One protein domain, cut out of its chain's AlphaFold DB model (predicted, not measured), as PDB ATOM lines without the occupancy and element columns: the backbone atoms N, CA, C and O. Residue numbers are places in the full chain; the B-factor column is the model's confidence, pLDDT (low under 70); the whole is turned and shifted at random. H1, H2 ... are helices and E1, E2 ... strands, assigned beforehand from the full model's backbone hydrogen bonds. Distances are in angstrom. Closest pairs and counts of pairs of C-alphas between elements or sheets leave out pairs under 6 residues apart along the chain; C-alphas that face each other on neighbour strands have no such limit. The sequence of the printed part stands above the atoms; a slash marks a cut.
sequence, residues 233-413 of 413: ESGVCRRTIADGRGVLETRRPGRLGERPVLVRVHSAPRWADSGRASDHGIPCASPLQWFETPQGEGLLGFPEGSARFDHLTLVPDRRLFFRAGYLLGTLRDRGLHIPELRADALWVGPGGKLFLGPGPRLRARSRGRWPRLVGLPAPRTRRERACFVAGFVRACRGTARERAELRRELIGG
ATOM      1  N   GLU A 233      35.934  46.394 187.804       56.25
ATOM      2  CA  GLU A 233      34.682  46.037 188.457       56.25
ATOM      3  C   GLU A 233      34.091  44.759 187.846       56.25
ATOM      4  O   GLU A 233      33.953  44.605 186.625       56.25
ATOM      5  N   SER A 234      33.819  43.786 188.712       55.75
ATOM      6  CA  SER A 234      33.288  42.493 188.307       55.75
ATOM      7  C   SER A 234      31.777  42.597 188.177       55.75
ATOM      8  O   SER A 234      31.095  42.833 189.164       55.75
ATOM      9  N   GLY A 235      31.213  42.283 187.006       54.47
ATOM     10  CA  GLY A 235      29.751  42.221 186.826       54.47
ATOM     11  C   GLY A 235      29.029  41.156 187.675       54.47
ATOM     12  O   GLY A 235      27.814  41.002 187.564       54.47
ATOM     13  N   VAL A 236      29.765  40.385 188.488       53.12
ATOM     14  CA  VAL A 236      29.227  39.454 189.496       53.12
ATOM     15  C   VAL A 236      28.783  40.194 190.759       53.12
ATOM     16  O   VAL A 236      27.921  39.688 191.470       53.12
ATOM     17  N   CYS A 237      29.331  41.379 191.023       53.47
ATOM     18  CA  CYS A 237      28.977  42.201 192.170       53.47
ATOM     19  C   CYS A 237      28.292  43.474 191.675       53.47
ATOM     20  O   CYS A 237      28.732  44.087 190.705       53.47
ATOM     21  N   ARG A 238      27.189  43.857 192.313       59.50
ATOM     22  CA  ARG A 238      26.602  45.187 192.177       59.50
ATOM     23  C   ARG A 238      26.859  45.909 193.487       59.50
ATOM     24  O   ARG A 238      26.503  45.405 194.547       59.50
ATOM     25  N   ARG A 239      27.484  47.076 193.407       62.31
ATOM     26  CA  ARG A 239      27.510  48.008 194.525       62.31
ATOM     27  C   ARG A 239      26.197  48.784 194.521       62.31
ATOM     28  O   ARG A 239      25.854  49.391 193.510       62.31
ATOM     29  N   THR A 240      25.507  48.771 195.647       58.59
ATOM     30  CA  THR A 240      24.355  49.624 195.922       58.59
ATOM     31  C   THR A 240      24.737  50.492 197.113       58.59
ATOM     32  O   THR A 240      25.228  49.988 198.120       58.59
ATOM     33  N   ILE A 241      24.619  51.810 196.988       54.16
ATOM     34  CA  ILE A 241      24.850  52.724 198.111       54.16
ATOM     35  C   ILE A 241      23.466  53.059 198.659       54.16
ATOM     36  O   ILE A 241      22.663  53.631 197.929       54.16
ATOM     37  N   ALA A 242      23.193  52.663 199.899       44.03
ATOM     38  CA  ALA A 242      21.979  53.017 200.627       44.03
ATOM     39  C   ALA A 242      22.400  53.631 201.970       44.03
ATOM     40  O   ALA A 242      23.238  53.060 202.669       44.03
ATOM     41  N   ASP A 243      21.889  54.819 202.289       52.59
ATOM     42  CA  ASP A 243      22.077  55.497 203.582       52.59
ATOM     43  C   ASP A 243      23.546  55.641 204.028       52.59
ATOM     44  O   ASP A 243      23.923  55.347 205.162       52.59
ATOM     45  N   GLY A 244      24.433  56.020 203.098       49.06
ATOM     46  CA  GLY A 244      25.870  56.170 203.372       49.06
ATOM     47  C   GLY A 244      26.622  54.851 203.615       49.06
ATOM     48  O   GLY A 244      27.846  54.858 203.756       49.06
ATOM     49  N   ARG A 245      25.935  53.699 203.598       48.75
ATOM     50  CA  ARG A 245      26.528  52.360 203.693       48.75
ATOM     51  C   ARG A 245      26.552  51.705 202.310       48.75
ATOM     52  O   ARG A 245      25.547  51.561 201.620       48.75
ATOM     53  N   GLY A 246      27.741  51.296 201.872       56.00
ATOM     54  CA  GLY A 246      27.891  50.520 200.642       56.00
ATOM     55  C   GLY A 246      27.474  49.068 200.866       56.00
ATOM     56  O   GLY A 246      28.205  48.323 201.519       56.00
ATOM     57  N   VAL A 247      26.346  48.654 200.294       56.69
ATOM     58  CA  VAL A 247      25.935  47.250 200.203       56.69
ATOM     59  C   VAL A 247      26.516  46.664 198.920       56.69
ATOM     60  O   VAL A 247      26.412  47.246 197.840       56.69
ATOM     61  N   LEU A 248      27.169  45.510 199.025       59.62
ATOM     62  CA  LEU A 248      27.684  44.793 197.865       59.62
ATOM     63  C   LEU A 248      26.853  43.534 197.653       59.62
ATOM     64  O   LEU A 248      26.999  42.545 198.364       59.62
ATOM     65  N   GLU A 249      25.976  43.582 196.659       61.59
ATOM     66  CA  GLU A 249      25.139  42.456 196.275       61.59
ATOM     67  C   GLU A 249      25.896  41.561 195.300       61.59
ATOM     68  O   GLU A 249      26.285  41.973 194.201       61.59
ATOM     69  N   THR A 250      26.083  40.293 195.664       58.09
ATOM     70  CA  THR A 250      26.549  39.299 194.696       58.09
ATOM     71  C   THR A 250      25.357  38.883 193.833       58.09
ATOM     72  O   THR A 250      24.391  38.309 194.322       58.09
ATOM     73  N   ARG A 251      25.401  39.136 192.521       55.19
ATOM     74  CA  ARG A 251      24.315  38.756 191.595       55.19
ATOM     75  C   ARG A 251      24.197  37.240 191.391       55.19
ATOM     76  O   ARG A 251      23.314  36.788 190.666       55.19
ATOM     77  N   ARG A 252      25.141  36.454 191.926       56.75
ATOM     78  CA  ARG A 252      25.232  34.990 191.786       56.75
ATOM     79  C   ARG A 252      25.918  34.380 193.023       56.75
ATOM     80  O   ARG A 252      27.134  34.176 192.957       56.75
ATOM     81  N   PRO A 253      25.183  34.042 194.101       52.44
ATOM     82  CA  PRO A 253      25.767  33.500 195.341       52.44
ATOM     83  C   PRO A 253      26.591  32.220 195.101       52.44
ATOM     84  O   PRO A 253      27.677  32.042 195.652       52.44
ATOM     85  N   GLY A 254      26.159  31.378 194.152       64.50
ATOM     86  CA  GLY A 254      26.972  30.345 193.502       64.50
ATOM     87  C   GLY A 254      27.935  29.586 194.427       64.50
ATOM     88  O   GLY A 254      27.532  28.936 195.383       64.50
ATOM     89  N   ARG A 255      29.240  29.635 194.118       67.12
ATOM     90  CA  ARG A 255      30.293  28.881 194.832       67.12
ATOM     91  C   ARG A 255      30.575  29.365 196.260       67.12
ATOM     92  O   ARG A 255      31.383  28.722 196.931       67.12
ATOM     93  N   LEU A 256      30.001  30.491 196.676       79.81
ATOM     94  CA  LEU A 256      30.280  31.116 197.964       79.81
ATOM     95  C   LEU A 256      29.159  30.899 198.994       79.81
ATOM     96  O   LEU A 256      29.383  31.161 200.168       79.81
ATOM     97  N   GLY A 257      28.010  30.354 198.590       76.75
ATOM     98  CA  GLY A 257      26.839  30.232 199.464       76.75
ATOM     99  C   GLY A 257      26.014  31.518 199.504       76.75
ATOM    100  O   GLY A 257      26.355  32.500 198.838       76.75
ATOM    101  N   GLU A 258      24.909  31.492 200.245       76.38
ATOM    102  CA  GLU A 258      23.998  32.636 200.368       76.38
ATOM    103  C   GLU A 258      24.589  33.714 201.275       76.38
ATOM    104  O   GLU A 258      24.447  34.904 200.993       76.38
ATOM    105  N   ARG A 259      25.316  33.298 202.321       80.88
ATOM    106  CA  ARG A 259      25.973  34.193 203.281       80.88
ATOM    107  C   ARG A 259      27.489  33.974 203.277       80.88
ATOM    108  O   ARG A 259      28.034  33.311 204.161       80.88
ATOM    109  N   PRO A 260      28.203  34.491 202.262       86.12
ATOM    110  CA  PRO A 260      29.642  34.299 202.155       86.12
ATOM    111  C   PRO A 260      30.400  35.029 203.266       86.12
ATOM    112  O   PRO A 260      30.009  36.112 203.699       86.12
ATOM    113  N   VAL A 261      31.545  34.480 203.672       88.75
ATOM    114  CA  VAL A 261      32.441  35.163 204.617       88.75
ATOM    115  C   VAL A 261      33.300  36.158 203.846       88.75
ATOM    116  O   VAL A 261      34.049  35.774 202.943       88.75
ATOM    117  N   LEU A 262      33.179  37.439 204.188       87.75
ATOM    118  CA  LEU A 262      33.827  38.536 203.477       87.75
ATOM    119  C   LEU A 262      35.056  39.046 204.231       87.75
ATOM    120  O   LEU A 262      35.016  39.249 205.441       87.75
ATOM    121  N   VAL A 263      36.146  39.287 203.501       89.31
ATOM    122  CA  VAL A 263      37.403  39.806 204.057       89.31
ATOM    123  C   VAL A 263      37.903  40.973 203.213       89.31
ATOM    124  O   VAL A 263      38.035  40.856 201.992       89.31
ATOM    125  N   ARG A 264      38.203  42.095 203.874       89.00
ATOM    126  CA  ARG A 264      38.791  43.289 203.252       89.00
ATOM    127  C   ARG A 264      40.310  43.160 203.152       89.00
ATOM    128  O   ARG A 264      40.959  42.567 204.012       89.00
ATOM    129  N   VAL A 265      40.878  43.705 202.079       89.44
ATOM    130  CA  VAL A 265      42.319  43.703 201.809       89.44
ATOM    131  C   VAL A 265      42.759  45.072 201.321       89.44
ATOM    132  O   VAL A 265      42.409  45.483 200.221       89.44
ATOM    133  N   HIS A 266      43.629  45.721 202.086       89.50
ATOM    134  CA  HIS A 266      44.179  47.048 201.779       89.50
ATOM    135  C   HIS A 266      45.539  46.954 201.067       89.50
ATOM    136  O   HIS A 266      46.519  47.588 201.435       89.50
ATOM    137  N   SER A 267      45.665  46.024 200.116       87.44
ATOM    138  CA  SER A 267      46.940  45.743 199.447       87.44
ATOM    139  C   SER A 267      46.717  45.191 198.045       87.44
ATOM    140  O   SER A 267      46.414  44.006 197.867       87.44
ATOM    141  N   ALA A 268      46.944  46.031 197.032       84.88
ATOM    142  CA  ALA A 268      46.812  45.651 195.625       84.88
ATOM    143  C   ALA A 268      47.671  44.424 195.236       84.88
ATOM    144  O   ALA A 268      47.195  43.569 194.481       84.88
ATOM    145  N   PRO A 269      48.904  44.237 195.755       86.50
ATOM    146  CA  PRO A 269      49.655  43.005 195.517       86.50
ATOM    147  C   PRO A 269      48.995  41.744 196.094       86.50
ATOM    148  O   PRO A 269      48.988  40.715 195.418       86.50
ATOM    149  N   ARG A 270      48.429  41.801 197.310       87.88
ATOM    150  CA  ARG A 270      47.743  40.649 197.938       87.88
ATOM    151  C   ARG A 270      46.414  40.341 197.241       87.88
ATOM    152  O   ARG A 270      46.080  39.173 197.035       87.88
ATOM    153  N   TRP A 271      45.706  41.385 196.809       87.81
ATOM    154  CA  TRP A 271      44.547  41.277 195.928       87.81
ATOM    155  C   TRP A 271      44.893  40.546 194.629       87.81
ATOM    156  O   TRP A 271      44.282  39.534 194.283       87.81
ATOM    157  N   ALA A 272      45.938  41.012 193.940       86.19
ATOM    158  CA  ALA A 272      46.382  40.423 192.686       86.19
ATOM    159  C   ALA A 272      46.850  38.968 192.854       86.19
ATOM    160  O   ALA A 272      46.602  38.146 191.975       86.19
ATOM    161  N   ASP A 273      47.500  38.616 193.967       88.81
ATOM    162  CA  ASP A 273      47.873  37.225 194.247       88.81
ATOM    163  C   ASP A 273      46.627  36.334 194.449       88.81
ATOM    164  O   ASP A 273      46.583  35.228 193.905       88.81
ATOM    165  N   SER A 274      45.572  36.829 195.106       89.19
ATOM    166  CA  SER A 274      44.283  36.117 195.218       89.19
ATOM    167  C   SER A 274      43.601  35.956 193.853       89.19
ATOM    168  O   SER A 274      43.135  34.869 193.507       89.19
ATOM    169  N   GLY A 275      43.637  37.003 193.022       88.00
ATOM    170  CA  GLY A 275      43.215  36.950 191.621       88.00
ATOM    171  C   GLY A 275      43.947  35.876 190.826       88.00
ATOM    172  O   GLY A 275      43.324  35.045 190.162       88.00
ATOM    173  N   ARG A 276      45.273  35.823 190.972       88.75
ATOM    174  CA  ARG A 276      46.124  34.835 190.306       88.75
ATOM    175  C   ARG A 276      45.829  33.414 190.760       88.75
ATOM    176  O   ARG A 276      45.758  32.519 189.919       88.75
ATOM    177  N   ALA A 277      45.674  33.200 192.065       90.56
ATOM    178  CA  ALA A 277      45.303  31.905 192.622       90.56
ATOM    179  C   ALA A 277      43.934  31.448 192.099       90.56
ATOM    180  O   ALA A 277      43.816  30.318 191.617       90.56
ATOM    181  N   SER A 278      42.945  32.343 192.113       88.12
ATOM    182  CA  SER A 278      41.577  32.070 191.666       88.12
ATOM    183  C   SER A 278      41.511  31.744 190.176       88.12
ATOM    184  O   SER A 278      40.916  30.735 189.792       88.12
ATOM    185  N   ASP A 279      42.200  32.519 189.331       87.38
ATOM    186  CA  ASP A 279      42.301  32.214 187.905       87.38
ATOM    187  C   ASP A 279      42.985  30.871 187.690       87.38
ATOM    188  O   ASP A 279      42.558  30.114 186.831       87.38
ATOM    189  N   HIS A 280      43.980  30.527 188.507       89.12
ATOM    190  CA  HIS A 280      44.562  29.194 188.536       89.12
ATOM    191  C   HIS A 280      43.689  28.144 189.244       89.12
ATOM    192  O   HIS A 280      44.148  27.034 189.494       89.12
ATOM    193  N   GLY A 281      42.439  28.405 189.609       87.88
ATOM    194  CA  GLY A 281      41.598  27.441 190.328       87.88
ATOM    195  C   GLY A 281      42.271  26.830 191.567       87.88
ATOM    196  O   GLY A 281      41.970  25.687 191.923       87.88
ATOM    197  N   ILE A 282      43.228  27.542 192.168       91.38
ATOM    198  CA  ILE A 282      43.799  27.205 193.466       91.38
ATOM    199  C   ILE A 282      42.724  27.571 194.490       91.38
ATOM    200  O   ILE A 282      42.157  28.658 194.386       91.38
ATOM    201  N   PRO A 283      42.394  26.693 195.451       91.00
ATOM    202  CA  PRO A 283      41.496  27.057 196.537       91.00
ATOM    203  C   PRO A 283      42.032  28.286 197.278       91.00
ATOM    204  O   PRO A 283      43.050  28.211 197.961       91.00
ATOM    205  N   CYS A 284      41.370  29.423 197.110       92.50
ATOM    206  CA  CYS A 284      41.726  30.683 197.742       92.50
ATOM    207  C   CYS A 284      40.476  31.522 197.996       92.50
ATOM    208  O   CYS A 284      39.394  31.210 197.489       92.50
ATOM    209  N   ALA A 285      40.657  32.599 198.749       90.19
ATOM    210  CA  ALA A 285      39.702  33.685 198.842       90.19
ATOM    211  C   ALA A 285      39.386  34.215 197.430       90.19
ATOM    212  O   ALA A 285      40.289  34.507 196.638       90.19
ATOM    213  N   SER A 286      38.105  34.272 197.081       87.50
ATOM    214  CA  SER A 286      37.666  34.656 195.741       87.50
ATOM    215  C   SER A 286      37.715  36.178 195.587       87.50
ATOM    216  O   SER A 286      37.095  36.860 196.397       87.50
ATOM    217  N   PRO A 287      38.393  36.724 194.560       85.81
ATOM    218  CA  PRO A 287      38.345  38.153 194.243       85.81
ATOM    219  C   PRO A 287      36.931  38.557 193.817       85.81
ATOM    220  O   PRO A 287      36.467  38.134 192.756       85.81
ATOM    221  N   LEU A 288      36.244  39.353 194.642       82.56
ATOM    222  CA  LEU A 288      34.909  39.871 194.330       82.56
ATOM    223  C   LEU A 288      34.996  41.223 193.625       82.56
ATOM    224  O   LEU A 288      34.582  41.329 192.472       82.56
ATOM    225  N   GLN A 289      35.571  42.219 194.303       81.81
ATOM    226  CA  GLN A 289      35.676  43.590 193.819       81.81
ATOM    227  C   GLN A 289      36.943  44.294 194.324       81.81
ATOM    228  O   GLN A 289      37.292  44.166 195.493       81.81
ATOM    229  N   TRP A 290      37.588  45.069 193.449       82.44
ATOM    230  CA  TRP A 290      38.598  46.062 193.823       82.44
ATOM    231  C   TRP A 290      37.987  47.464 193.758       82.44
ATOM    232  O   TRP A 290      37.223  47.764 192.841       82.44
ATOM    233  N   PHE A 291      38.313  48.309 194.723       78.81
ATOM    234  CA  PHE A 291      37.867  49.687 194.837       78.81
ATOM    235  C   PHE A 291      39.075  50.611 194.708       78.81
ATOM    236  O   PHE A 291      40.064  50.487 195.437       78.81
ATOM    237  N   GLU A 292      38.975  51.556 193.779       73.81
ATOM    238  CA  GLU A 292      39.941  52.640 193.601       73.81
ATOM    239  C   GLU A 292      39.687  53.716 194.667       73.81
ATOM    240  O   GLU A 292      39.098  54.759 194.411       73.81
ATOM    241  N   THR A 293      40.064  53.412 195.909       75.62
ATOM    242  CA  THR A 293      40.137  54.378 197.016       75.62
ATOM    243  C   THR A 293      41.575  54.898 197.149       75.62
ATOM    244  O   THR A 293      42.490  54.232 196.656       75.62
ATOM    245  N   PRO A 294      41.831  56.028 197.842       75.19
ATOM    246  CA  PRO A 294      43.193  56.546 198.036       75.19
ATOM    247  C   PRO A 294      44.180  55.521 198.619       75.19
ATOM    248  O   PRO A 294      45.362  55.534 198.291       75.19
ATOM    249  N   GLN A 295      43.692  54.598 199.451       74.06
ATOM    250  CA  GLN A 295      44.496  53.523 200.046       74.06
ATOM    251  C   GLN A 295      44.429  52.204 199.253       74.06
ATOM    252  O   GLN A 295      45.224  51.299 199.502       74.06
ATOM    253  N   GLY A 296      43.505  52.088 198.293       79.25
ATOM    254  CA  GLY A 296      43.220  50.878 197.528       79.25
ATOM    255  C   GLY A 296      42.624  49.762 198.387       79.25
ATOM    256  O   GLY A 296      43.274  49.222 199.282       79.25
ATOM    257  N   GLU A 297      41.398  49.346 198.087       86.50
ATOM    258  CA  GLU A 297      40.698  48.342 198.888       86.50
ATOM    259  C   GLU A 297      40.129  47.218 198.022       86.50
ATOM    260  O   GLU A 297      39.529  47.457 196.984       86.50
ATOM    261  N   GLY A 298      40.285  45.969 198.453       85.75
ATOM    262  CA  GLY A 298      39.718  44.799 197.792       85.75
ATOM    263  C   GLY A 298      38.818  43.993 198.717       85.75
ATOM    264  O   GLY A 298      39.140  43.803 199.888       85.75
ATOM    265  N   LEU A 299      37.727  43.458 198.177       86.25
ATOM    266  CA  LEU A 299      36.808  42.566 198.876       86.25
ATOM    267  C   LEU A 299      36.950  41.130 198.378       86.25
ATOM    268  O   LEU A 299      36.712  40.826 197.203       86.25
ATOM    269  N   LEU A 300      37.334  40.240 199.283       88.31
ATOM    270  CA  LEU A 300      37.453  38.815 199.026       88.31
ATOM    271  C   LEU A 300      36.314  38.048 199.689       88.31
ATOM    272  O   LEU A 300      35.857  38.421 200.765       88.31
ATOM    273  N   GLY A 301      35.897  36.954 199.057       88.25
ATOM    274  CA  GLY A 301      34.858  36.069 199.576       88.25
ATOM    275  C   GLY A 301      35.351  34.643 199.789       88.25
ATOM    276  O   GLY A 301      36.013  34.063 198.921       88.25
ATOM    277  N   PHE A 302      34.970  34.051 200.911       90.19
ATOM    278  CA  PHE A 302      35.036  32.616 201.148       90.19
ATOM    279  C   PHE A 302      33.634  32.008 201.144       90.19
ATOM    280  O   PHE A 302      32.655  32.727 201.356       90.19
ATOM    281  N   PRO A 303      33.524  30.686 200.921       90.25
ATOM    282  CA  PRO A 303      32.269  29.991 201.139       90.25
ATOM    283  C   PRO A 303      31.722  30.218 202.548       90.25
ATOM    284  O   PRO A 303      32.492  30.316 203.505       90.25
ATOM    285  N   GLU A 304      30.404  30.248 202.664       87.94
ATOM    286  CA  GLU A 304      29.678  30.254 203.930       87.94
ATOM    287  C   GLU A 304      30.231  29.206 204.913       87.94
ATOM    288  O   GLU A 304      30.615  28.101 204.519       87.94
ATOM    289  N   GLY A 305      30.348  29.590 206.187       89.38
ATOM    290  CA  GLY A 305      30.928  28.752 207.242       89.38
ATOM    291  C   GLY A 305      32.454  28.602 207.197       89.38
ATOM    292  O   GLY A 305      33.000  27.765 207.913       89.38
ATOM    293  N   SER A 306      33.164  29.366 206.358       92.94
ATOM    294  CA  SER A 306      34.632  29.341 206.365       92.94
ATOM    295  C   SER A 306      35.221  30.114 207.543       92.94
ATOM    296  O   SER A 306      34.799  31.228 207.833       92.94
ATOM    297  N   ALA A 307      36.270  29.570 208.156       93.44
ATOM    298  CA  ALA A 307      36.992  30.201 209.260       93.44
ATOM    299  C   ALA A 307      38.511  30.140 209.050       93.44
ATOM    300  O   ALA A 307      39.012  29.303 208.289       93.44
ATOM    301  N   ARG A 308      39.252  31.030 209.718       92.00
ATOM    302  CA  ARG A 308      40.721  30.992 209.714       92.00
ATOM    303  C   ARG A 308      41.216  29.734 210.416       92.00
ATOM    304  O   ARG A 308      40.650  29.323 211.421       92.00
ATOM    305  N   PHE A 309      42.265  29.123 209.881       89.06
ATOM    306  CA  PHE A 309      42.785  27.849 210.374       89.06
ATOM    307  C   PHE A 309      43.317  27.941 211.810       89.06
ATOM    308  O   PHE A 309      43.092  27.030 212.595       89.06
ATOM    309  N   ASP A 310      43.998  29.034 212.152       83.62
ATOM    310  CA  ASP A 310      44.566  29.303 213.479       83.62
ATOM    311  C   ASP A 310      43.510  29.550 214.566       83.62
ATOM    312  O   ASP A 310      43.807  29.423 215.748       83.62
ATOM    313  N   HIS A 311      42.274  29.859 214.179       80.44
ATOM    314  CA  HIS A 311      41.154  30.041 215.103       80.44
ATOM    315  C   HIS A 311      40.391  28.736 215.370       80.44
ATOM    316  O   HIS A 311      39.396  28.736 216.092       80.44
ATOM    317  N   LEU A 312      40.800  27.627 214.748       79.19
ATOM    318  CA  LEU A 312      40.116  26.350 214.873       79.19
ATOM    319  C   LEU A 312      40.924  25.400 215.752       79.19
ATOM    320  O   LEU A 312      42.075  25.080 215.449       79.19
ATOM    321  N   THR A 313      40.274  24.840 216.770       72.38
ATOM    322  CA  THR A 313      40.791  23.668 217.482       72.38
ATOM    323  C   THR A 313      40.618  22.440 216.588       72.38
ATOM    324  O   THR A 313      39.614  21.732 216.643       72.38
ATOM    325  N   LEU A 314      41.578  22.213 215.689       69.75
ATOM    326  CA  LEU A 314      41.562  21.077 214.771       69.75
ATOM    327  C   LEU A 314      42.361  19.914 215.346       69.75
ATOM    328  O   LEU A 314      43.572  20.015 215.519       69.75
ATOM    329  N   VAL A 315      41.698  18.772 215.528       72.81
ATOM    330  CA  VAL A 315      42.388  17.491 215.702       72.81
ATOM    331  C   VAL A 315      42.963  17.086 214.338       72.81
ATOM    332  O   VAL A 315      42.189  16.884 213.394       72.81
ATOM    333  N   PRO A 316      44.298  16.998 214.175       77.31
ATOM    334  CA  PRO A 316      44.892  16.638 212.897       77.31
ATOM    335  C   PRO A 316      44.433  15.245 212.467       77.31
ATOM    336  O   PRO A 316      44.609  14.267 213.189       77.31
ATOM    337  N   ASP A 317      43.861  15.146 211.268       84.88
ATOM    338  CA  ASP A 317      43.430  13.879 210.694       84.88
ATOM    339  C   ASP A 317      44.084  13.627 209.330       84.88
ATOM    340  O   ASP A 317      44.708  14.483 208.695       84.88
ATOM    341  N   ARG A 318      43.913  12.410 208.817       87.62
ATOM    342  CA  ARG A 318      44.464  12.018 207.509       87.62
ATOM    343  C   ARG A 318      43.942  12.885 206.360       87.62
ATOM    344  O   ARG A 318      44.626  13.033 205.342       87.62
ATOM    345  N   ARG A 319      42.734  13.445 206.492       90.62
ATOM    346  CA  ARG A 319      42.124  14.296 205.466       90.62
ATOM    347  C   ARG A 319      42.804  15.660 205.434       90.62
ATOM    348  O   ARG A 319      43.026  16.167 204.335       90.62
ATOM    349  N   LEU A 320      43.191  16.219 206.580       89.81
ATOM    350  CA  LEU A 320      43.965  17.454 206.672       89.81
ATOM    351  C   LEU A 320      45.278  17.332 205.896       89.81
ATOM    352  O   LEU A 320      45.521  18.128 204.988       89.81
ATOM    353  N   PHE A 321      46.075  16.294 206.168       90.19
ATOM    354  CA  PHE A 321      47.352  16.080 205.475       90.19
ATOM    355  C   PHE A 321      47.174  15.912 203.968       90.19
ATOM    356  O   PHE A 321      47.897  16.524 203.180       90.19
ATOM    357  N   PHE A 322      46.163  15.150 203.545       92.81
ATOM    358  CA  PHE A 322      45.828  15.027 202.130       92.81
ATOM    359  C   PHE A 322      45.466  16.380 201.499       92.81
ATOM    360  O   PHE A 322      45.919  16.688 200.396       92.81
ATOM    361  N   ARG A 323      44.660  17.209 202.173       92.06
ATOM    362  CA  ARG A 323      44.253  18.530 201.669       92.06
ATOM    363  C   ARG A 323      45.426  19.509 201.622       92.06
ATOM    364  O   ARG A 323      45.541  20.237 200.638       92.06
ATOM    365  N   ALA A 324      46.308  19.488 202.620       89.88
ATOM    366  CA  ALA A 324      47.532  20.285 202.640       89.88
ATOM    367  C   ALA A 324      48.451  19.898 201.473       89.88
ATOM    368  O   ALA A 324      48.835  20.751 200.670       89.88
ATOM    369  N   GLY A 325      48.693  18.594 201.296       90.25
ATOM    370  CA  GLY A 325      49.425  18.071 200.146       90.25
ATOM    371  C   GLY A 325      48.783  18.496 198.826       90.25
ATOM    372  O   GLY A 325      49.464  19.001 197.936       90.25
ATOM    373  N   TYR A 326      47.457  18.381 198.707       92.25
ATOM    374  CA  TYR A 326      46.719  18.787 197.510       92.25
ATOM    375  C   TYR A 326      46.876  20.280 197.189       92.25
ATOM    376  O   TYR A 326      47.079  20.646 196.027       92.25
ATOM    377  N   LEU A 327      46.804  21.156 198.193       91.75
ATOM    378  CA  LEU A 327      46.979  22.594 198.007       91.75
ATOM    379  C   LEU A 327      48.382  22.916 197.469       91.75
ATOM    380  O   LEU A 327      48.515  23.575 196.433       91.75
ATOM    381  N   LEU A 328      49.420  22.376 198.111       88.62
ATOM    382  CA  LEU A 328      50.810  22.597 197.710       88.62
ATOM    383  C   LEU A 328      51.135  21.984 196.341       88.62
ATOM    384  O   LEU A 328      51.792  22.612 195.507       88.62
ATOM    385  N   GLY A 329      50.614  20.791 196.059       88.81
ATOM    386  CA  GLY A 329      50.739  20.163 194.746       88.81
ATOM    387  C   GLY A 329      50.046  20.975 193.648       88.81
ATOM    388  O   GLY A 329      50.540  21.040 192.519       88.81
ATOM    389  N   THR A 330      48.940  21.658 193.970       90.44
ATOM    390  CA  THR A 330      48.252  22.546 193.020       90.44
ATOM    391  C   THR A 330      49.113  23.769 192.711       90.44
ATOM    392  O   THR A 330      49.296  24.088 191.537       90.44
ATOM    393  N   LEU A 331      49.698  24.411 193.729       89.94
ATOM    394  CA  LEU A 331      50.647  25.517 193.545       89.94
ATOM    395  C   LEU A 331      51.809  25.095 192.630       89.94
ATOM    396  O   LEU A 331      52.061  25.746 191.608       89.94
ATOM    397  N   ARG A 332      52.426  23.936 192.910       86.88
ATOM    398  CA  ARG A 332      53.512  23.367 192.093       86.88
ATOM    399  C   ARG A 332      53.108  23.178 190.634       86.88
ATOM    400  O   ARG A 332      53.838  23.614 189.742       86.88
ATOM    401  N   ASP A 333      51.964  22.544 190.363       86.56
ATOM    402  CA  ASP A 333      51.486  22.318 188.987       86.56
ATOM    403  C   ASP A 333      51.344  23.644 188.220       86.56
ATOM    404  O   ASP A 333      51.653  23.723 187.025       86.56
ATOM    405  N   ARG A 334      50.983  24.729 188.914       88.00
ATOM    406  CA  ARG A 334      50.862  26.075 188.332       88.00
ATOM    407  C   ARG A 334      52.156  26.872 188.297       88.00
ATOM    408  O   ARG A 334      52.168  27.951 187.722       88.00
ATOM    409  N   GLY A 335      53.270  26.288 188.737       87.69
ATOM    410  CA  GLY A 335      54.577  26.952 188.731       87.69
ATOM    411  C   GLY A 335      54.659  28.059 189.775       87.69
ATOM    412  O   GLY A 335      55.441  28.994 189.624       87.69
ATOM    413  N   LEU A 336      53.827  27.949 190.807       88.38
ATOM    414  CA  LEU A 336      53.736  28.877 191.912       88.38
ATOM    415  C   LEU A 336      54.289  28.211 193.164       88.38
ATOM    416  O   LEU A 336      54.189  26.996 193.339       88.38
ATOM    417  N   HIS A 337      54.862  29.019 194.038       87.12
ATOM    418  CA  HIS A 337      55.181  28.605 195.393       87.12
ATOM    419  C   HIS A 337      54.949  29.767 196.354       87.12
ATOM    420  O   HIS A 337      54.885  30.930 195.949       87.12
ATOM    421  N   ILE A 338      54.814  29.418 197.625       87.50
ATOM    422  CA  ILE A 338      54.803  30.343 198.750       87.50
ATOM    423  C   ILE A 338      56.006  29.903 199.588       87.50
ATOM    424  O   ILE A 338      55.995  28.749 200.015       87.50
ATOM    425  N   PRO A 339      57.066  30.721 199.733       83.06
ATOM    426  CA  PRO A 339      58.282  30.306 200.438       83.06
ATOM    427  C   PRO A 339      57.987  29.744 201.833       83.06
ATOM    428  O   PRO A 339      58.448  28.657 202.174       83.06
ATOM    429  N   GLU A 340      57.132  30.452 202.569       85.56
ATOM    430  CA  GLU A 340      56.657  30.073 203.893       85.56
ATOM    431  C   GLU A 340      55.135  30.197 203.937       85.56
ATOM    432  O   GLU A 340      54.580  31.291 203.811       85.56
ATOM    433  N   LEU A 341      54.453  29.059 204.066       86.50
ATOM    434  CA  LEU A 341      53.005  29.008 204.209       86.50
ATOM    435  C   LEU A 341      52.662  28.804 205.682       86.50
ATOM    436  O   LEU A 341      52.784  27.698 206.213       86.50
ATOM    437  N   ARG A 342      52.249  29.897 206.318       87.69
ATOM    438  CA  ARG A 342      51.839  29.944 207.719       87.69
ATOM    439  C   ARG A 342      50.391  29.475 207.899       87.69
ATOM    440  O   ARG A 342      49.579  29.610 206.985       87.69
ATOM    441  N   ALA A 343      50.071  28.939 209.075       86.69
ATOM    442  CA  ALA A 343      48.715  28.517 209.427       86.69
ATOM    443  C   ALA A 343      47.699  29.678 209.412       86.69
ATOM    444  O   ALA A 343      46.604  29.512 208.887       86.69
ATOM    445  N   ASP A 344      48.090  30.867 209.877       87.81
ATOM    446  CA  ASP A 344      47.276  32.100 209.866       87.81
ATOM    447  C   ASP A 344      46.851  32.562 208.453       87.81
ATOM    448  O   ASP A 344      45.845  33.250 208.266       87.81
ATOM    449  N   ALA A 345      47.588  32.138 207.426       89.62
ATOM    450  CA  ALA A 345      47.299  32.398 206.023       89.62
ATOM    451  C   ALA A 345      46.313  31.390 205.409       89.62
ATOM    452  O   ALA A 345      45.981  31.507 204.223       89.62
ATOM    453  N   LEU A 346      45.860  30.388 206.167       93.00
ATOM    454  CA  LEU A 346      44.950  29.347 205.706       93.00
ATOM    455  C   LEU A 346      43.554  29.510 206.289       93.00
ATOM    456  O   LEU A 346      43.356  29.968 207.407       93.00
ATOM    457  N   TRP A 347      42.580  29.090 205.496       94.31
ATOM    458  CA  TRP A 347      41.174  29.063 205.864       94.31
ATOM    459  C   TRP A 347      40.613  27.671 205.623       94.31
ATOM    460  O   TRP A 347      40.999  26.985 204.669       94.31
ATOM    461  N   VAL A 348      39.682  27.260 206.472       93.12
ATOM    462  CA  VAL A 348      38.955  26.000 206.359       93.12
ATOM    463  C   VAL A 348      37.511  26.329 206.036       93.12
ATOM    464  O   VAL A 348      36.850  27.012 206.804       93.12
ATOM    465  N   GLY A 349      37.037  25.862 204.885       91.88
ATOM    466  CA  GLY A 349      35.636  25.989 204.488       91.88
ATOM    467  C   GLY A 349      34.857  24.679 204.621       91.88
ATOM    468  O   GLY A 349      35.394  23.677 205.116       91.88
ATOM    469  N   PRO A 350      33.617  24.641 204.099       88.38
ATOM    470  CA  PRO A 350      32.729  23.486 204.168       88.38
ATOM    471  C   PRO A 350      33.390  22.169 203.753       88.38
ATOM    472  O   PRO A 350      34.175  22.098 202.797       88.38
ATOM    473  N   GLY A 351      33.085  21.104 204.499       87.12
ATOM    474  CA  GLY A 351      33.695  19.789 204.303       87.12
ATOM    475  C   GLY A 351      35.203  19.762 204.587       87.12
ATOM    476  O   GLY A 351      35.903  18.886 204.070       87.12
ATOM    477  N   GLY A 352      35.716  20.728 205.358       88.31
ATOM    478  CA  GLY A 352      37.103  20.836 205.813       88.31
ATOM    479  C   GLY A 352      38.108  21.226 204.726       88.31
ATOM    480  O   GLY A 352      39.303  20.964 204.865       88.31
ATOM    481  N   LYS A 353      37.644  21.771 203.598       90.00
ATOM    482  CA  LYS A 353      38.501  22.138 202.465       90.00
ATOM    483  C   LYS A 353      39.409  23.313 202.839       90.00
ATOM    484  O   LYS A 353      38.926  24.308 203.358       90.00
ATOM    485  N   LEU A 354      40.696  23.212 202.509       93.38
ATOM    486  CA  LEU A 354      41.662  24.289 202.734       93.38
ATOM    487  C   LEU A 354      41.622  25.329 201.610       93.38
ATOM    488  O   LEU A 354      41.549  24.963 200.431       93.38
ATOM    489  N   PHE A 355      41.729  26.600 201.985       93.88
ATOM    490  CA  PHE A 355      41.818  27.764 201.109       93.88
ATOM    491  C   PHE A 355      43.001  28.648 201.524       93.88
ATOM    492  O   PHE A 355      43.289  28.789 202.709       93.88
ATOM    493  N   LEU A 356      43.666  29.273 200.551       94.62
ATOM    494  CA  LEU A 356      44.602  30.372 200.800       94.62
ATOM    495  C   LEU A 356      43.830  31.654 201.121       94.62
ATOM    496  O   LEU A 356      42.976  32.069 200.333       94.62
ATOM    497  N   GLY A 357      44.152  32.287 202.242       92.38
ATOM    498  CA  GLY A 357      43.650  33.607 202.598       92.38
ATOM    499  C   GLY A 357      44.451  34.763 201.993       92.38
ATOM    500  O   GLY A 357      45.382  34.539 201.215       92.38
ATOM    501  N   PRO A 358      44.091  36.013 202.327       82.75
ATOM    502  CA  PRO A 358      44.807  37.202 201.879       82.75
ATOM    503  C   PRO A 358      46.054  37.462 202.718       82.75
ATOM    504  O   PRO A 358      46.003  38.026 203.803       82.75
ATOM    505  N   GLY A 359      47.214  37.074 202.213       83.38
ATOM    506  CA  GLY A 359      48.451  37.178 202.983       83.38
ATOM    507  C   GLY A 359      49.658  36.612 202.254       83.38
ATOM    508  O   GLY A 359      50.602  37.364 201.991       83.38
ATOM    509  N   PRO A 360      49.638  35.323 201.869       85.06
ATOM    510  CA  PRO A 360      50.800  34.694 201.285       85.06
ATOM    511  C   PRO A 360      51.108  35.321 199.929       85.06
ATOM    512  O   PRO A 360      50.253  35.419 199.045       85.06
ATOM    513  N   ARG A 361      52.365  35.724 199.752       88.75
ATOM    514  CA  ARG A 361      52.856  36.221 198.471       88.75
ATOM    515  C   ARG A 361      53.157  35.049 197.560       88.75
ATOM    516  O   ARG A 361      54.029  34.227 197.842       88.75
ATOM    517  N   LEU A 362      52.465  35.001 196.430       89.00
ATOM    518  CA  LEU A 362      52.722  33.978 195.433       89.00
ATOM    519  C   LEU A 362      53.983  34.361 194.650       89.00
ATOM    520  O   LEU A 362      54.073  35.446 194.063       89.00
ATOM    521  N   ARG A 363      54.943  33.445 194.573       88.06
ATOM    522  CA  ARG A 363      56.188  33.606 193.816       88.06
ATOM    523  C   ARG A 363      56.241  32.633 192.647       88.06
ATOM    524  O   ARG A 363      55.660  31.546 192.696       88.06
ATOM    525  N   ALA A 364      56.938  33.025 191.583       84.69
ATOM    526  CA  ALA A 364      57.306  32.089 190.528       84.69
ATOM    527  C   ALA A 364      58.268  31.049 191.111       84.69
ATOM    528  O   ALA A 364      59.161  31.386 191.882       84.69
ATOM    529  N   ARG A 365      58.063  29.771 190.797       77.94
ATOM    530  CA  ARG A 365      58.902  28.692 191.326       77.94
ATOM    531  C   ARG A 365      60.290  28.677 190.681       77.94
ATOM    532  O   ARG A 365      60.388  28.411 189.486       77.94
ATOM    533  N   SER A 366      61.335  28.853 191.492       66.44
ATOM    534  CA  SER A 366      62.704  28.424 191.181       66.44
ATOM    535  C   SER A 366      62.856  26.926 191.484       66.44
ATOM    536  O   SER A 366      62.159  26.374 192.339       66.44
ATOM    537  N   ARG A 367      63.695  26.214 190.725       63.47
ATOM    538  CA  ARG A 367      63.933  24.776 190.957       63.47
ATOM    539  C   ARG A 367      64.466  24.556 192.388       63.47
ATOM    540  O   ARG A 367      65.249  25.362 192.870       63.47
ATOM    541  N   GLY A 368      64.036  23.475 193.046       57.53
ATOM    542  CA  GLY A 368      64.701  22.938 194.245       57.53
ATOM    543  C   GLY A 368      64.216  23.389 195.630       57.53
ATOM    544  O   GLY A 368      64.679  22.818 196.606       57.53
ATOM    545  N   ARG A 369      63.285  24.349 195.775       58.06
ATOM    546  CA  ARG A 369      62.754  24.722 197.109       58.06
ATOM    547  C   ARG A 369      61.327  24.229 197.337       58.06
ATOM    548  O   ARG A 369      60.405  24.592 196.597       58.06
ATOM    549  N   TRP A 370      61.151  23.427 198.386       64.75
ATOM    550  CA  TRP A 370      59.842  23.065 198.921       64.75
ATOM    551  C   TRP A 370      59.305  24.180 199.823       64.75
ATOM    552  O   TRP A 370      60.087  24.820 200.525       64.75
ATOM    553  N   PRO A 371      57.987  24.442 199.803       65.81
ATOM    554  CA  PRO A 371      57.389  25.416 200.704       65.81
ATOM    555  C   PRO A 371      57.548  24.933 202.149       65.81
ATOM    556  O   PRO A 371      57.159  23.807 202.468       65.81
ATOM    557  N   ARG A 372      58.095  25.784 203.021       71.06
ATOM    558  CA  ARG A 372      58.100  25.516 204.462       71.06
ATOM    559  C   ARG A 372      56.686  25.738 204.992       71.06
ATOM    560  O   ARG A 372      56.097  26.797 204.774       71.06
ATOM    561  N   LEU A 373      56.128  24.723 205.646       75.88
ATOM    562  CA  LEU A 373      54.846  24.824 206.338       75.88
ATOM    563  C   LEU A 373      55.116  25.254 207.779       75.88
ATOM    564  O   LEU A 373      55.782  24.532 208.512       75.88
ATOM    565  N   VAL A 374      54.619  26.426 208.168       79.25
ATOM    566  CA  VAL A 374      54.877  27.019 209.488       79.25
ATOM    567  C   VAL A 374      53.579  27.040 210.289       79.25
ATOM    568  O   VAL A 374      52.558  27.524 209.808       79.25
ATOM    569  N   GLY A 375      53.599  26.493 211.505       74.38
ATOM    570  CA  GLY A 375      52.416  26.435 212.377       74.38
ATOM    571  C   GLY A 375      51.341  25.428 211.948       74.38
ATOM    572  O   GLY A 375      50.305  25.335 212.595       74.38
ATOM    573  N   LEU A 376      51.564  24.657 210.876       79.50
ATOM    574  CA  LEU A 376      50.736  23.494 210.555       79.50
ATOM    575  C   LEU A 376      51.264  22.250 211.281       79.50
ATOM    576  O   LEU A 376      52.483  22.080 211.361       79.50
ATOM    577  N   PRO A 377      50.384  21.336 211.732       79.75
ATOM    578  CA  PRO A 377      50.809  20.053 212.274       79.75
ATOM    579  C   PRO A 377      51.699  19.318 211.267       79.75
ATOM    580  O   PRO A 377      51.301  19.105 210.117       79.75
ATOM    581  N   ALA A 378      52.900  18.924 211.687       81.25
ATOM    582  CA  ALA A 378      53.762  18.068 210.882       81.25
ATOM    583  C   ALA A 378      53.227  16.622 210.896       81.25
ATOM    584  O   ALA A 378      52.755  16.161 211.938       81.25
ATOM    585  N   PRO A 379      53.291  15.881 209.773       82.06
ATOM    586  CA  PRO A 379      52.874  14.482 209.741       82.06
ATOM    587  C   PRO A 379      53.820  13.627 210.597       82.06
ATOM    588  O   PRO A 379      54.992  13.452 210.256       82.06
ATOM    589  N   ARG A 380      53.306  13.058 211.692       85.06
ATOM    590  CA  ARG A 380      54.085  12.278 212.667       85.06
ATOM    591  C   ARG A 380      54.198  10.814 212.243       85.06
ATOM    592  O   ARG A 380      55.266  10.210 212.327       85.06
ATOM    593  N   THR A 381      53.125  10.254 211.689       88.31
ATOM    594  CA  THR A 381      53.048   8.838 211.303       88.31
ATOM    595  C   THR A 381      53.362   8.601 209.821       88.31
ATOM    596  O   THR A 381      53.153   9.460 208.958       88.31
ATOM    597  N   ARG A 382      53.779   7.371 209.477       87.75
ATOM    598  CA  ARG A 382      53.952   6.929 208.075       87.75
ATOM    599  C   ARG A 382      52.671   7.112 207.254       87.75
ATOM    600  O   ARG A 382      52.729   7.456 206.075       87.75
ATOM    601  N   ARG A 383      51.506   6.905 207.877       88.94
ATOM    602  CA  ARG A 383      50.200   7.018 207.218       88.94
ATOM    603  C   ARG A 383      49.840   8.469 206.901       88.94
ATOM    604  O   ARG A 383      49.337   8.730 205.812       88.94
ATOM    605  N   GLU A 384      50.137   9.410 207.792       89.44
ATOM    606  CA  GLU A 384      49.941  10.846 207.542       89.44
ATOM    607  C   GLU A 384      50.854  11.357 206.424       89.44
ATOM    608  O   GLU A 384      50.371  12.015 205.499       89.44
ATOM    609  N   ARG A 385      52.139  10.965 206.441       88.38
ATOM    610  CA  ARG A 385      53.080  11.251 205.344       88.38
ATOM    611  C   ARG A 385      52.556  10.711 204.012       88.38
ATOM    612  O   ARG A 385      52.488  11.442 203.025       88.38
ATOM    613  N   ALA A 386      52.082   9.464 203.989       89.94
ATOM    614  CA  ALA A 386      51.494   8.865 202.793       89.94
ATOM    615  C   ALA A 386      50.247   9.624 202.294       89.94
ATOM    616  O   ALA A 386      50.096   9.823 201.086       89.94
ATOM    617  N   CYS A 387      49.373  10.084 203.197       92.06
ATOM    618  CA  CYS A 387      48.202  10.892 202.845       92.06
ATOM    619  C   CYS A 387      48.593  12.245 202.236       92.06
ATOM    620  O   CYS A 387      48.017  12.631 201.215       92.06
ATOM    621  N   PHE A 388      49.593  12.925 202.802       90.69
ATOM    622  CA  PHE A 388      50.136  14.162 202.239       90.69
ATOM    623  C   PHE A 388      50.663  13.951 200.815       90.69
ATOM    624  O   PHE A 388      50.216  14.625 199.882       90.69
ATOM    625  N   VAL A 389      51.541  12.960 200.619       89.50
ATOM    626  CA  VAL A 389      52.116  12.636 199.303       89.50
ATOM    627  C   VAL A 389      51.018  12.285 198.298       89.50
ATOM    628  O   VAL A 389      51.037  12.763 197.161       89.50
ATOM    629  N   ALA A 390      50.015  11.502 198.706       90.94
ATOM    630  CA  ALA A 390      48.886  11.151 197.848       90.94
ATOM    631  C   ALA A 390      48.096  12.390 197.390       90.94
ATOM    632  O   ALA A 390      47.769  12.508 196.204       90.94
ATOM    633  N   GLY A 391      47.823  13.329 198.301       91.62
ATOM    634  CA  GLY A 391      47.185  14.605 197.976       91.62
ATOM    635  C   GLY A 391      48.013  15.429 196.992       91.62
ATOM    636  O   GLY A 391      47.502  15.878 195.960       91.62
ATOM    637  N   PHE A 392      49.311  15.549 197.267       90.06
ATOM    638  CA  PHE A 392      50.265  16.315 196.470       90.06
ATOM    639  C   PHE A 392      50.390  15.801 195.034       90.06
ATOM    640  O   PHE A 392      50.234  16.551 194.062       90.06
ATOM    641  N   VAL A 393      50.608  14.495 194.882       88.81
ATOM    642  CA  VAL A 393      50.723  13.835 193.578       88.81
ATOM    643  C   VAL A 393      49.409  13.929 192.802       88.81
ATOM    644  O   VAL A 393      49.425  14.150 191.589       88.81
ATOM    645  N   ARG A 394      48.258  13.820 193.479       88.25
ATOM    646  CA  ARG A 394      46.939  13.931 192.836       88.25
ATOM    647  C   ARG A 394      46.645  15.332 192.308       88.25
ATOM    648  O   ARG A 394      45.972  15.461 191.284       88.25
ATOM    649  N   ALA A 395      47.120  16.372 192.986       88.50
ATOM    650  CA  ALA A 395      46.976  17.746 192.520       88.50
ATOM    651  C   ALA A 395      47.838  18.048 191.283       88.50
ATOM    652  O   ALA A 395      47.441  18.847 190.430       88.50
ATOM    653  N   CYS A 396      48.976  17.364 191.142       83.44
ATOM    654  CA  CYS A 396      49.849  17.482 189.982       83.44
ATOM    655  C   CYS A 396      49.203  16.844 188.738       83.44
ATOM    656  O   CYS A 396      49.244  15.628 188.528       83.44
ATOM    657  N   ARG A 397      48.635  17.671 187.849       77.00
ATOM    658  CA  ARG A 397      47.943  17.236 186.617       77.00
ATOM    659  C   ARG A 397      48.916  16.918 185.471       77.00
ATOM    660  O   ARG A 397      48.632  17.241 184.314       77.00
ATOM    661  N   GLY A 398      50.073  16.355 185.806       73.31
ATOM    662  CA  GLY A 398      51.137  15.966 184.882       73.31
ATOM    663  C   GLY A 398      50.934  14.613 184.204       73.31
ATOM    664  O   GLY A 398      49.867  14.004 184.313       73.31
ATOM    665  N   THR A 399      51.956  14.136 183.500       72.56
ATOM    666  CA  THR A 399      51.995  12.779 182.935       72.56
ATOM    667  C   THR A 399      52.115  11.730 184.049       72.56
ATOM    668  O   THR A 399      52.357  12.053 185.214       72.56
ATOM    669  N   ALA A 400      51.896  10.451 183.724       74.75
ATOM    670  CA  ALA A 400      52.104   9.366 184.689       74.75
ATOM    671  C   ALA A 400      53.566   9.301 185.161       74.75
ATOM    672  O   ALA A 400      53.810   9.162 186.357       74.75
ATOM    673  N   ARG A 401      54.509   9.511 184.234       77.38
ATOM    674  CA  ARG A 401      55.946   9.595 184.506       77.38
ATOM    675  C   ARG A 401      56.286  10.729 185.479       77.38
ATOM    676  O   ARG A 401      56.868  10.455 186.522       77.38
ATOM    677  N   GLU A 402      55.821  11.956 185.211       77.06
ATOM    678  CA  GLU A 402      56.055  13.116 186.095       77.06
ATOM    679  C   GLU A 402      55.534  12.871 187.524       77.06
ATOM    680  O   GLU A 402      56.120  13.334 188.502       77.06
ATOM    681  N   ARG A 403      54.404  12.163 187.665       82.38
ATOM    682  CA  ARG A 403      53.846  11.815 188.980       82.38
ATOM    683  C   ARG A 403      54.657  10.737 189.698       82.38
ATOM    684  O   ARG A 403      54.762  10.806 190.917       82.38
ATOM    685  N   ALA A 404      55.190   9.756 188.973       82.50
ATOM    686  CA  ALA A 404      56.024   8.703 189.547       82.50
ATOM    687  C   ALA A 404      57.366   9.258 190.044       82.50
ATOM    688  O   ALA A 404      57.762   8.967 191.168       82.50
ATOM    689  N   GLU A 405      58.013  10.114 189.247       82.19
ATOM    690  CA  GLU A 405      59.241  10.826 189.633       82.19
ATOM    691  C   GLU A 405      59.017  11.676 190.887       82.19
ATOM    692  O   GLU A 405      59.732  11.524 191.871       82.19
ATOM    693  N   LEU A 406      57.945  12.474 190.901       81.81
ATOM    694  CA  LEU A 406      57.569  13.275 192.065       81.81
ATOM    695  C   LEU A 406      57.314  12.432 193.318       81.81
ATOM    696  O   LEU A 406      57.625  12.849 194.428       81.81
ATOM    697  N   ARG A 407      56.692  11.262 193.158       85.06
ATOM    698  CA  ARG A 407      56.409  10.382 194.291       85.06
ATOM    699  C   ARG A 407      57.699   9.846 194.907       85.06
ATOM    700  O   ARG A 407      57.751   9.741 196.123       85.06
ATOM    701  N   ARG A 408      58.709   9.532 194.090       82.31
ATOM    702  CA  ARG A 408      60.039   9.136 194.577       82.31
ATOM    703  C   ARG A 408      60.733  10.292 195.293       82.31
ATOM    704  O   ARG A 408      61.190  10.100 196.409       82.31
ATOM    705  N   GLU A 409      60.712  11.486 194.699       79.75
ATOM    706  CA  GLU A 409      61.278  12.717 195.279       79.75
ATOM    707  C   GLU A 409      60.698  13.029 196.671       79.75
ATOM    708  O   GLU A 409      61.433  13.411 197.567       79.75
ATOM    709  N   LEU A 410      59.389  12.825 196.869       77.75
ATOM    710  CA  LEU A 410      58.692  13.110 198.134       77.75
ATOM    711  C   LEU A 410      58.778  12.000 199.194       77.75
ATOM    712  O   LEU A 410      58.299  12.198 200.306       77.75
ATOM    713  N   ILE A 411      59.234  10.804 198.823       77.06
ATOM    714  CA  ILE A 411      59.382   9.673 199.753       77.06
ATOM    715  C   ILE A 411      60.851   9.488 200.145       77.06
ATOM    716  O   ILE A 411      61.114   9.016 201.245       77.06
ATOM    717  N   GLY A 412      61.784   9.815 199.244       62.62
ATOM    718  CA  GLY A 412      63.225   9.654 199.452       62.62
ATOM    719  C   GLY A 412      63.952  10.874 200.023       62.62
ATOM    720  O   GLY A 412      65.135  10.753 200.316       62.62
ATOM    721  N   GLY A 413      63.282  12.021 200.160       53.50
ATOM    722  CA  GLY A 413      63.771  13.208 200.870       53.50
ATOM    723  C   GLY A 413      62.816  13.576 201.988       53.50
ATOM    724  O   GLY A 413      63.298  14.158 202.980       53.50
TER     725      GLY A 413
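Overview. This is residues 233 to 413 of the 413 residues of the protein "Protein kinase domain-containing protein" of Planctomycetes bacterium (UniProt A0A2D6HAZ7). The model is an elongated row of small parts: the hairpin E1 and E2 at one end, its turn sticking out at residues 241 to 246, then a three-stranded sheet with H1 over one face, the little hairpin E7 and E8 in the middle, and H2, H3 and H4 at the other end. H2 packs between E8 and H3, while two long links loop round the middle, and the short strands E6 and E9 pair beside it. The printed part has 181 residues with four named helices and nine named strands, in the order E1 E2 E3 H1 E4 E5 H2 E6 E7 E8 E9 H3 H4, of mixed class. The sheet order is E3, E5, E4, antiparallel. The whole is compact, with a radius of gyration of the C-alphas of 17.7 A, and spans 61 by 34 by 26 A.

Arrangement. E1, residues 237 to 242, and E2, residues 245 to 250, form an antiparallel hairpin, with N 240 and O 247 2.8 A apart, within hydrogen-bond range. The closest C-alphas of E1 and E4, residues 286 to 291, are those of Cys 237 and Leu 288, 6.7 A apart. E5, residues 297 to 302, is the inner strand between E4 and E3, residues 261 to 265; N 263 and O 300 are 2.9 A apart, N 301 and O 286 2.9 A. H1, residues 268 to 279, is on this sheet at a height of 8.8 A, over E5 and E4, and only just slantwise, at 32 degrees to E5 on the local plane. E3, H1 and E4 make a split strand-helix-strand unit, two strands running the same way with E5 between them, with a right-handed crossover. E7, residues 346 to 349, and E8, residues 353 to 356, form an antiparallel hairpin, with N 355 and O 347 2.8 A apart. The closest C-alphas of E8 and H2, residues 318 to 333, are those of Leu 354 and Arg 323, 6.4 A apart. E6, residues 340 to 342, and E9, residues 372 to 374, are parallel, with N 341 and O 372 2.9 A apart. H3, residues 382 to 395, touches H2, closest at C-alphas 392 and 325, 4.2 A, the same way at a tilt of 37 degrees, only just steep. H3 and H4, residues 400 to 412, form a helical hairpin; residues 389 to 393 of H3 alone touch H4, closest at C-alphas 393 and 403, 5.9 A. In H1, H2, H3 and H4 every O i to N i+4 pair is within hydrogen-bond range.

Along the chain. E1 begins at C-alpha 237, (28.977, 42.201, 192.170). H1 is 16.1 A long, H2 22.3 A, H3 20.2 A and H4 18.5 A; E5 is 16.9 A. H4 ends at C-alpha 412, (63.225, 9.654, 199.452).

Size, cuts and confidence. The C-alphas farthest apart are those of Asp 243 and Gly 412, 61.7 A. The printed part has no cut, and its long links are E5 to H2 and E8 to E9. The mean pLDDT of the printed part is 80.9; residues 233 to 255, 314, 366 to 371 and 412 to 413 are under 70.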